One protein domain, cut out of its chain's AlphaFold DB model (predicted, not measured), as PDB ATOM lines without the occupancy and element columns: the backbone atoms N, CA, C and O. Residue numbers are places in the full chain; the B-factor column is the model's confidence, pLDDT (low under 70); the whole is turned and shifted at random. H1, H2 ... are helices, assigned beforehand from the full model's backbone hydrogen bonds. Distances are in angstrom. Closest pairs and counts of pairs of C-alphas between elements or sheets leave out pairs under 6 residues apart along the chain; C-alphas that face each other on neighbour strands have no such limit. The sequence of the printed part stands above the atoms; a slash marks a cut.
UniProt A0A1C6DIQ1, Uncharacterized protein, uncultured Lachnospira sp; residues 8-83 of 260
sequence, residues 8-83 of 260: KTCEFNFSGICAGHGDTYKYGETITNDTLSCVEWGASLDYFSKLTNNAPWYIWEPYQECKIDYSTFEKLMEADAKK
ATOM      1  N   LYS A   8     -47.930  15.685  -3.885       94.00
ATOM      2  CA  LYS A   8     -46.565  15.633  -3.320       94.00
ATOM      3  C   LYS A   8     -45.553  16.554  -4.016       94.00
ATOM      4  O   LYS A   8     -44.531  16.896  -3.434       94.00
ATOM      5  N   THR A   9     -45.808  16.914  -5.274       94.56
ATOM      6  CA  THR A   9     -44.963  17.801  -6.088       94.56
ATOM      7  C   THR A   9     -45.571  19.191  -6.272       94.56
ATOM      8  O   THR A   9     -45.011  20.004  -7.003       94.56
ATOM      9  N   CYS A  10     -46.706  19.462  -5.624       94.38
ATOM     10  CA  CYS A  10     -47.469  20.692  -5.775       94.38
ATOM     11  C   CYS A  10     -46.922  21.811  -4.877       94.38
ATOM     12  O   CYS A  10     -46.645  21.580  -3.701       94.38
ATOM     13  N   GLU A  11     -46.828  23.035  -5.394       94.50
ATOM     14  CA  GLU A  11     -46.451  24.233  -4.632       94.50
ATOM     15  C   GLU A  11     -47.442  24.567  -3.513       94.50
ATOM     16  O   GLU A  11     -47.065  25.161  -2.507       94.50
ATOM     17  N   PHE A  12     -48.691  24.122  -3.650       94.56
ATOM     18  CA  PHE A  12     -49.739  24.322  -2.655       94.56
ATOM     19  C   PHE A  12     -49.761  23.262  -1.547       94.56
ATOM     20  O   PHE A  12     -50.647  23.298  -0.693       94.56
ATOM     21  N   ASN A  13     -48.824  22.311  -1.540       93.69
ATOM     22  CA  ASN A  13     -48.698  21.336  -0.462       93.69
ATOM     23  C   ASN A  13     -47.780  21.872   0.643       93.69
ATOM     24  O   ASN A  13     -46.554  21.777   0.565       93.69
ATOM     25  N   PHE A  14     -48.387  22.391   1.709       93.00
ATOM     26  CA  PHE A  14     -47.674  22.885   2.880       93.00
ATOM     27  C   PHE A  14     -47.715  21.839   3.989       93.00
ATOM     28  O   PHE A  14     -48.638  21.801   4.798       93.00
ATOM     29  N   SER A  15     -46.690  20.982   4.031       91.69
ATOM     30  CA  SER A  15     -46.546  19.926   5.050       91.69
ATOM     31  C   SER A  15     -47.762  18.989   5.146       91.69
ATOM     32  O   SER A  15     -48.194  18.631   6.239       91.69
ATOM     33  N   GLY A  16     -48.330  18.598   4.001       92.69
ATOM     34  CA  GLY A  16     -49.500  17.720   3.934       92.69
ATOM     35  C   GLY A  16     -50.841  18.441   4.078       92.69
ATOM     36  O   GLY A  16     -51.863  17.778   4.224       92.69
ATOM     37  N   ILE A  17     -50.868  19.774   4.028       94.44
ATOM     38  CA  ILE A  17     -52.096  20.580   4.015       94.44
ATOM     39  C   ILE A  17     -52.201  21.296   2.666       94.44
ATOM     40  O   ILE A  17     -51.235  21.913   2.211       94.44
ATOM     41  N   CYS A  18     -53.366  21.211   2.020       94.31
ATOM     42  CA  CYS A  18     -53.628  21.899   0.759       94.31
ATOM     43  C   CYS A  18     -53.891  23.389   1.011       94.31
ATOM     44  O   CYS A  18     -54.816  23.746   1.737       94.31
ATOM     45  N   ALA A  19     -53.109  24.266   0.387       93.38
ATOM     46  CA  ALA A  19     -53.354  25.711   0.355       93.38
ATOM     47  C   ALA A  19     -53.903  26.196  -1.000       93.38
ATOM     48  O   ALA A  19     -53.964  27.401  -1.236       93.38
ATOM     49  N   GLY A  20     -54.269  25.272  -1.890       88.25
ATOM     50  CA  GLY A  20     -54.865  25.573  -3.190       88.25
ATOM     51  C   GLY A  20     -56.391  25.617  -3.135       88.25
ATOM     52  O   GLY A  20     -57.010  25.311  -2.112       88.25
ATOM     53  N   HIS A  21     -57.004  25.955  -4.266       83.88
ATOM     54  CA  HIS A  21     -58.454  25.951  -4.471       83.88
ATOM     55  C   HIS A  21     -58.885  24.920  -5.526       83.88
ATOM     56  O   HIS A  21     -59.983  25.001  -6.078       83.88
ATOM     57  N   GLY A  22     -58.024  23.929  -5.773       77.88
ATOM     58  CA  GLY A  22     -58.242  22.871  -6.745       77.88
ATOM     59  C   GLY A  22     -59.402  21.929  -6.411       77.88
ATOM     60  O   GLY A  22     -60.016  21.954  -5.346       77.88
ATOM     61  N   ASP A  23     -59.669  21.042  -7.359       87.62
ATOM     62  CA  ASP A  23     -60.766  20.076  -7.364       87.62
ATOM     63  C   ASP A  23     -60.537  18.847  -6.467       87.62
ATOM     64  O   ASP A  23     -61.491  18.156  -6.114       87.62
ATOM     65  N   THR A  24     -59.288  18.569  -6.082       90.81
ATOM     66  CA  THR A  24     -58.929  17.386  -5.279       90.81
ATOM     67  C   THR A  24     -59.078  17.594  -3.769       90.81
ATOM     68  O   THR A  24     -59.635  16.739  -3.088       90.81
ATOM     69  N   TYR A  25     -58.558  18.707  -3.249       91.31
ATOM     70  CA  TYR A  25     -58.557  19.062  -1.829       91.31
ATOM     71  C   TYR A  25     -58.831  20.555  -1.702       91.31
ATOM     72  O   TYR A  25     -58.228  21.350  -2.428       91.31
ATOM     73  N   LYS A  26     -59.693  20.948  -0.764       91.06
ATOM     74  CA  LYS A  26     -59.979  22.363  -0.499       91.06
ATOM     75  C   LYS A  26     -58.873  23.006   0.332       91.06
ATOM     76  O   LYS A  26     -58.111  22.333   1.026       91.06
ATOM     77  N   TYR A  27     -58.854  24.334   0.322       92.31
ATOM     78  CA  TYR A  27     -57.992  25.123   1.193       92.31
ATOM     79  C   TYR A  27     -58.145  24.708   2.668       92.31
ATOM     80  O   TYR A  27     -59.249  24.715   3.214       92.31
ATOM     81  N   GLY A  28     -57.026  24.377   3.310       92.38
ATOM     82  CA  GLY A  28     -56.944  23.943   4.704       92.38
ATOM     83  C   GLY A  28     -57.209  22.451   4.934       92.38
ATOM     84  O   GLY A  28     -57.056  21.987   6.064       92.38
ATOM     85  N   GLU A  29     -57.581  21.681   3.905       94.31
ATOM     86  CA  GLU A  29     -57.788  20.238   4.043       94.31
ATOM     87  C   GLU A  29     -56.461  19.474   4.122       94.31
ATOM     88  O   GLU A  29     -55.463  19.818   3.482       94.31
ATOM     89  N   THR A  30     -56.456  18.398   4.908       95.12
ATOM     90  CA  THR A  30     -55.325  17.472   4.994       95.12
ATOM     91  C   THR A  30     -55.262  16.595   3.746       95.12
ATOM     92  O   THR A  30     -56.232  15.925   3.391       95.12
ATOM     93  N   ILE A  31     -54.092  16.553   3.111       93.50
ATOM     94  CA  ILE A  31     -53.789  15.693   1.971       93.50
ATOM     95  C   ILE A  31     -53.605  14.268   2.494       93.50
ATOM     96  O   ILE A  31     -52.597  13.931   3.112       93.50
ATOM     97  N   THR A  32     -54.603  13.422   2.256       93.75
ATOM     98  CA  THR A  32     -54.606  12.012   2.677       93.75
ATOM     99  C   THR A  32     -53.978  11.071   1.650       93.75
ATOM    100  O   THR A  32     -53.510   9.994   2.012       93.75
ATOM    101  N   ASN A  33     -53.958  11.469   0.377       92.50
ATOM    102  CA  ASN A  33     -53.324  10.762  -0.724       92.50
ATOM    103  C   ASN A  33     -52.581  11.773  -1.606       92.50
ATOM    104  O   ASN A  33     -53.180  12.517  -2.383       92.50
ATOM    105  N   ASP A  34     -51.258  11.787  -1.490       91.06
ATOM    106  CA  ASP A  34     -50.398  12.759  -2.156       91.06
ATOM    107  C   ASP A  34     -50.069  12.403  -3.620       91.06
ATOM    108  O   ASP A  34     -49.386  13.174  -4.300       91.06
ATOM    109  N   THR A  35     -50.585  11.275  -4.130       93.50
ATOM    110  CA  THR A  35     -50.422  10.849  -5.530       93.50
ATOM    111  C   THR A  35     -51.503  11.396  -6.459       93.50
ATOM    112  O   THR A  35     -51.432  11.169  -7.667       93.50
ATOM    113  N   LEU A  36     -52.527  12.059  -5.919       92.12
ATOM    114  CA  LEU A  36     -53.600  12.670  -6.702       92.12
ATOM    115  C   LEU A  36     -53.111  13.943  -7.404       92.12
ATOM    116  O   LEU A  36     -52.187  14.599  -6.932       92.12
ATOM    117  N   SER A  37     -53.730  14.289  -8.530       88.50
ATOM    118  CA  SER A  37     -53.447  15.492  -9.322       88.50
ATOM    119  C   SER A  37     -54.630  16.454  -9.269       88.50
ATOM    120  O   SER A  37     -55.764  15.982  -9.322       88.50
ATOM    121  N   CYS A  38     -54.381  17.764  -9.276       87.94
ATOM    122  CA  CYS A  38     -55.427  18.786  -9.372       87.94
ATOM    123  C   CYS A  38     -55.196  19.727 -10.562       87.94
ATOM    124  O   CYS A  38     -54.086  19.819 -11.090       87.94
ATOM    125  N   VAL A  39     -56.246  20.443 -10.971       85.56
ATOM    126  CA  VAL A  39     -56.179  21.410 -12.087       85.56
ATOM    127  C   VAL A  39     -55.280  22.611 -11.765       85.56
ATOM    128  O   VAL A  39     -54.607  23.127 -12.651       85.56
ATOM    129  N   GLU A  40     -55.230  23.027 -10.500       85.56
ATOM    130  CA  GLU A  40     -54.379  24.127 -10.019       85.56
ATOM    131  C   GLU A  40     -52.976  23.659  -9.613       85.56
ATOM    132  O   GLU A  40     -52.311  24.286  -8.792       85.56
ATOM    133  N   TRP A  41     -52.518  22.518 -10.124       91.75
ATOM    134  CA  TRP A  41     -51.183  22.044  -9.803       91.75
ATOM    135  C   TRP A  41     -50.123  22.998 -10.375       91.75
ATOM    136  O   TRP A  41     -50.118  23.286 -11.572       91.75
ATOM    137  N   GLY A  42     -49.198  23.431  -9.521       90.75
ATOM    138  CA  GLY A  42     -47.953  24.104  -9.888       90.75
ATOM    139  C   GLY A  42     -46.778  23.402  -9.217       90.75
ATOM    140  O   GLY A  42     -46.940  22.817  -8.147       90.75
ATOM    141  N   ALA A  43     -45.594  23.400  -9.829       93.50
ATOM    142  CA  ALA A  43     -44.441  22.710  -9.255       93.50
ATOM    143  C   ALA A  43     -43.946  23.406  -7.979       93.50
ATOM    144  O   ALA A  43     -43.603  24.586  -8.008       93.50
ATOM    145  N   SER A  44     -43.811  22.659  -6.877       94.00
ATOM    146  CA  SER A  44     -43.116  23.156  -5.683       94.00
ATOM    147  C   SER A  44     -41.672  23.545  -6.008       94.00
ATOM    148  O   SER A  44     -41.093  23.026  -6.962       94.00
ATOM    149  N   LEU A  45     -41.051  24.413  -5.201       92.12
ATOM    150  CA  LEU A  45     -39.674  24.864  -5.444       92.12
ATOM    151  C   LEU A  45     -38.689  23.690  -5.591       92.12
ATOM    152  O   LEU A  45     -37.904  23.653  -6.539       92.12
ATOM    153  N   ASP A  46     -38.780  22.695  -4.707       92.31
ATOM    154  CA  ASP A  46     -37.935  21.496  -4.761       92.31
ATOM    155  C   ASP A  46     -38.169  20.693  -6.042       92.31
ATOM    156  O   ASP A  46     -37.225  20.210  -6.680       92.31
ATOM    157  N   TYR A  47     -39.433  20.558  -6.452       93.25
ATOM    158  CA  TYR A  47     -39.768  19.834  -7.666       93.25
ATOM    159  C   TYR A  47     -39.350  20.606  -8.919       93.25
ATOM    160  O   TYR A  47     -38.771  20.015  -9.826       93.25
ATOM    161  N   PHE A  48     -39.527  21.926  -8.943       92.25
ATOM    162  CA  PHE A  48     -39.019  22.816  -9.982       92.25
ATOM    163  C   PHE A  48     -37.498  22.688 -10.138       92.25
ATOM    164  O   PHE A  48     -37.006  22.483 -11.252       92.25
ATOM    165  N   SER A  49     -36.738  22.736  -9.037       90.06
ATOM    166  CA  SER A  49     -35.285  22.525  -9.063       90.06
ATOM    167  C   SER A  49     -34.925  21.134  -9.581       90.06
ATOM    168  O   SER A  49     -34.016  20.983 -10.396       90.06
ATOM    169  N   LYS A  50     -35.660  20.094  -9.172       90.25
ATOM    170  CA  LYS A  50     -35.456  18.737  -9.694       90.25
ATOM    171  C   LYS A  50     -35.724  18.662 -11.198       90.25
ATOM    172  O   LYS A  50     -34.937  18.040 -11.910       90.25
ATOM    173  N   LEU A  51     -36.800  19.286 -11.676       91.12
ATOM    174  CA  LEU A  51     -37.164  19.304 -13.088       91.12
ATOM    175  C   LEU A  51     -36.085  19.987 -13.927       91.12
ATOM    176  O   LEU A  51     -35.567  19.391 -14.864       91.12
ATOM    177  N   THR A  52     -35.706  21.204 -13.557       89.00
ATOM    178  CA  THR A  52     -34.718  22.016 -14.286       89.00
ATOM    179  C   THR A  52     -33.320  21.385 -14.299       89.00
ATOM    180  O   THR A  52     -32.663  21.350 -15.342       89.00
ATOM    181  N   ASN A  53     -32.893  20.767 -13.191       88.00
ATOM    182  CA  ASN A  53     -31.594  20.087 -13.104       88.00
ATOM    183  C   ASN A  53     -31.504  18.794 -13.930       88.00
ATOM    184  O   ASN A  53     -30.403  18.360 -14.262       88.00
ATOM    185  N   ASN A  54     -32.638  18.165 -14.251       88.94
ATOM    186  CA  ASN A  54     -32.683  16.883 -14.965       88.94
ATOM    187  C   ASN A  54     -33.354  16.972 -16.340       88.94
ATOM    188  O   ASN A  54     -33.466  15.954 -17.026       88.94
ATOM    189  N   ALA A  55     -33.824  18.154 -16.737       91.88
ATOM    190  CA  ALA A  55     -34.449  18.360 -18.031       91.88
ATOM    191  C   ALA A  55     -33.445  18.076 -19.157       91.88
ATOM    192  O   ALA A  55     -32.291  18.525 -19.080       91.88
ATOM    193  N   PRO A  56     -33.867  17.360 -20.213       93.00
ATOM    194  CA  PRO A  56     -32.996  17.073 -21.334       93.00
ATOM    195  C   PRO A  56     -32.589  18.372 -22.034       93.00
ATOM    196  O   PRO A  56     -33.309  19.375 -22.025       93.00
ATOM    197  N   TRP A  57     -31.414  18.357 -22.663       92.12
ATOM    198  CA  TRP A  57     -30.804  19.552 -23.249       92.12
ATOM    199  C   TRP A  57     -31.709  20.258 -24.273       92.12
ATOM    200  O   TRP A  57     -31.696  21.484 -24.335       92.12
ATOM    201  N   TYR A  58     -32.527  19.513 -25.027       94.44
ATOM    202  CA  TYR A  58     -33.437  20.060 -26.043       94.44
ATOM    203  C   TYR A  58     -34.660  20.783 -25.454       94.44
ATOM    204  O   TYR A  58     -35.349  21.484 -26.188       94.44
ATOM    205  N   ILE A  59     -34.909  20.663 -24.146       95.38
ATOM    206  CA  ILE A  59     -35.957  21.401 -23.418       95.38
ATOM    207  C   ILE A  59     -35.333  22.482 -22.534       95.38
ATOM    208  O   ILE A  59     -35.778  23.629 -22.531       95.38
ATOM    209  N   TRP A  60     -34.276  22.129 -21.800       91.56
ATOM    210  CA  TRP A  60     -33.619  23.055 -20.884       91.56
ATOM    211  C   TRP A  60     -32.973  24.237 -21.594       91.56
ATOM    212  O   TRP A  60     -33.115  25.371 -21.149       91.56
ATOM    213  N   GLU A  61     -32.228  23.996 -22.673       90.69
ATOM    214  CA  GLU A  61     -31.464  25.075 -23.289       90.69
ATOM    215  C   GLU A  61     -32.350  26.191 -23.860       90.69
ATOM    216  O   GLU A  61     -32.013  27.351 -23.626       90.69
ATOM    217  N   PRO A  62     -33.473  25.899 -24.548       92.62
ATOM    218  CA  PRO A  62     -34.432  26.933 -24.929       92.62
ATOM    219  C   PRO A  62     -35.023  27.690 -23.734       92.62
ATOM    220  O   PRO A  62     -35.220  28.900 -23.830       92.62
ATOM    221  N   TYR A  63     -35.297  27.005 -22.618       93.25
ATOM    222  CA  TYR A  63     -35.830  27.644 -21.409       93.25
ATOM    223  C   TYR A  63     -34.808  28.597 -20.786       93.25
ATOM    224  O   TYR A  63     -35.120  29.758 -20.535       93.25
ATOM    225  N   GLN A  64     -33.558  28.154 -20.646       88.12
ATOM    226  CA  GLN A  64     -32.468  28.971 -20.111       88.12
ATOM    227  C   GLN A  64     -32.126  30.171 -21.010       88.12
ATOM    228  O   GLN A  64     -31.703  31.213 -20.525       88.12
ATOM    229  N   GLU A  65     -32.312  30.047 -22.326       86.81
ATOM    230  CA  GLU A  65     -32.157  31.153 -23.281       86.81
ATOM    231  C   GLU A  65     -33.378  32.096 -23.322       86.81
ATOM    232  O   GLU A  65     -33.447  32.960 -24.199       86.81
ATOM    233  N   CYS A  66     -34.359  31.920 -22.430       90.50
ATOM    234  CA  CYS A  66     -35.622  32.663 -22.415       90.50
ATOM    235  C   CYS A  66     -36.384  32.599 -23.754       90.50
ATOM    236  O   CYS A  66     -37.135  33.513 -24.096       90.50
ATOM    237  N   LYS A  67     -36.193  31.528 -24.537       91.62
ATOM    238  CA  LYS A  67     -36.921  31.299 -25.799       91.62
ATOM    239  C   LYS A  67     -38.283  30.658 -25.580       91.62
ATOM    240  O   LYS A  67     -39.147  30.763 -26.445       91.62
ATOM    241  N   ILE A  68     -38.450  29.979 -24.450       95.75
ATOM    242  CA  ILE A  68     -39.716  29.410 -24.007       95.75
ATOM    243  C   ILE A  68     -39.977  29.833 -22.564       95.75
ATOM    244  O   ILE A  68     -39.042  30.007 -21.783       95.75
ATOM    245  N   ASP A  69     -41.248  30.002 -22.218       95.56
ATOM    246  CA  ASP A  69     -41.673  30.254 -20.844       95.56
ATOM    247  C   ASP A  69     -41.777  28.946 -20.039       95.56
ATOM    248  O   ASP A  69     -41.612  27.839 -20.565       95.56
ATOM    249  N   TYR A  70     -42.054  29.066 -18.738       92.75
ATOM    250  CA  TYR A  70     -42.187  27.897 -17.870       92.75
ATOM    251  C   TYR A  70     -43.363  26.991 -18.268       92.75
ATOM    252  O   TYR A  70     -43.233  25.771 -18.232       92.75
ATOM    253  N   SER A  71     -44.484  27.564 -18.725       93.00
ATOM    254  CA  SER A  71     -45.640  26.777 -19.182       93.00
ATOM    255  C   SER A  71     -45.280  25.880 -20.368       93.00
ATOM    256  O   SER A  71     -45.663  24.711 -20.425       93.00
ATOM    257  N   THR A  72     -44.509  26.409 -21.316       96.44
ATOM    258  CA  THR A  72     -44.024  25.662 -22.475       96.44
ATOM    259  C   THR A  72     -42.982  24.627 -22.064       96.44
ATOM    260  O   THR A  72     -43.056  23.491 -22.526       96.44
ATOM    261  N   PHE A  73     -42.055  24.973 -21.163       95.81
ATOM    262  CA  PHE A  73     -41.106  24.018 -20.581       95.81
ATOM    263  C   PHE A  73     -41.834  22.817 -19.962       95.81
ATOM    264  O   PHE A  73     -41.507  21.672 -20.265       95.81
ATOM    265  N   GLU A  74     -42.866  23.067 -19.156       93.88
ATOM    266  CA  GLU A  74     -43.645  22.026 -18.493       93.88
ATOM    267  C   GLU A  74     -44.373  21.115 -19.498       93.88
ATOM    268  O   GLU A  74     -44.303  19.890 -19.386       93.88
ATOM    269  N   LYS A  75     -44.999  21.695 -20.533       94.50
ATOM    270  CA  LYS A  75     -45.637  20.931 -21.622       94.50
ATOM    271  C   LYS A  75     -44.642  20.044 -22.364       94.50
ATOM    272  O   LYS A  75     -44.966  18.904 -22.681       94.50
ATOM    273  N   LEU A  76     -43.439  20.548 -22.636       96.38
ATOM    274  CA  LEU A  76     -42.391  19.768 -23.293       96.38
ATOM    275  C   LEU A  76     -41.879  18.639 -22.394       96.38
ATOM    276  O   LEU A  76     -41.663  17.539 -22.887       96.38
ATOM    277  N   MET A  77     -41.723  18.876 -21.088       95.25
ATOM    278  CA  MET A  77     -41.354  17.824 -20.131       95.25
ATOM    279  C   MET A  77     -42.414  16.718 -20.067       95.25
ATOM    280  O   MET A  77     -42.077  15.539 -19.981       95.25
ATOM    281  N   GLU A  78     -43.694  17.087 -20.136       93.56
ATOM    282  CA  GLU A  78     -44.802  16.135 -20.184       93.56
ATOM    283  C   GLU A  78     -44.819  15.333 -21.497       93.56
ATOM    284  O   GLU A  78     -44.952  14.109 -21.466       93.56
ATOM    285  N   ALA A  79     -44.632  16.005 -22.637       95.25
ATOM    286  CA  ALA A  79     -44.513  15.376 -23.951       95.25
ATOM    287  C   ALA A  79     -43.328  14.392 -24.000       95.25
ATOM    288  O   ALA A  79     -43.475  13.259 -24.457       95.25
ATOM    289  N   ASP A  80     -42.176  14.783 -23.452       95.12
ATOM    290  CA  ASP A  80     -40.976  13.944 -23.362       95.12
ATOM    291  C   ASP A  80     -41.221  12.693 -22.512       95.12
ATOM    292  O   ASP A  80     -40.917  11.574 -22.932       95.12
ATOM    293  N   ALA A  81     -41.871  12.856 -21.355       93.25
ATOM    294  CA  ALA A  81     -42.255  11.740 -20.497       93.25
ATOM    295  C   ALA A  81     -43.225  10.766 -21.197       93.25
ATOM    296  O   ALA A  81     -43.138   9.554 -20.988       93.25
ATOM    297  N   LYS A  82     -44.104  11.279 -22.069       94.31
ATOM    298  CA  LYS A  82     -45.008  10.491 -22.928       94.31
ATOM    299  C   LYS A  82     -44.347   9.974 -24.212       94.31
ATOM    300  O   LYS A  82     -44.993   9.251 -24.968       94.31
ATOM    301  N   LYS A  83     -43.066  10.286 -24.444       94.38
ATOM    302  CA  LYS A  83     -42.303   9.955 -25.661       94.38
ATOM    303  C   LYS A  83     -42.913  10.536 -26.940       94.38
ATOM    304  O   LYS A  83     -42.766   9.964 -28.023       94.38
TER     305      LYS A  83
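AT A GLANCE: This is residues 8 to 83 of the 260 residues of an uncharacterized protein of uncultured Lachnospira sp (UniProt A0A1C6DIQ1). Little of this domain is regular structure: most of residues 8 to 44, with no named element, loop into a lobe at one end of the long axis, and H1 leads from there to a small helical hairpin of H2 and H3 at the other end. The class is all helix, but H1, H2 and H3, in chain order, hold only 30 of the 76 printed residues; there is no named strand. The whole is elongated, 38 by 22 by 18 A, and only just loose, close to compact, with a radius of gyration of the C-alphas of 13.9 A.

IN THESE COORDINATES: H3, residues 70 to 81, is 16.4 A long and ends at C-alpha 81 (-42.255, 11.740, -20.497). H2 is residues 57 to 64. H1, residues 45 to 54, is 14.3 A long from C-alpha 45 (-39.674, 24.864, -5.444).

HOW THE PARTS SIT: H3 touches H2 in a hairpin, opposite ways at a shallow tilt of 9 degrees; their closest C-alphas, Phe 73 and Ile 59, are 6.4 A apart. H1 and H3 are near each other, with 8 pairs of C-alphas within 10 A. H1 and H2 are close but not clearly touching, C-alphas 52 and 60 being closest at 6.8 A. Every O i to N i+4 pair is within hydrogen-bond range in H1 and H3, and 3 of 4 in H2.

THE WHOLE: The farthest C-alphas, Thr 32 and Glu 65, are 39.3 A apart. The printed part has no cut, both links are tight, and no printed residue is under 70 in pLDDT.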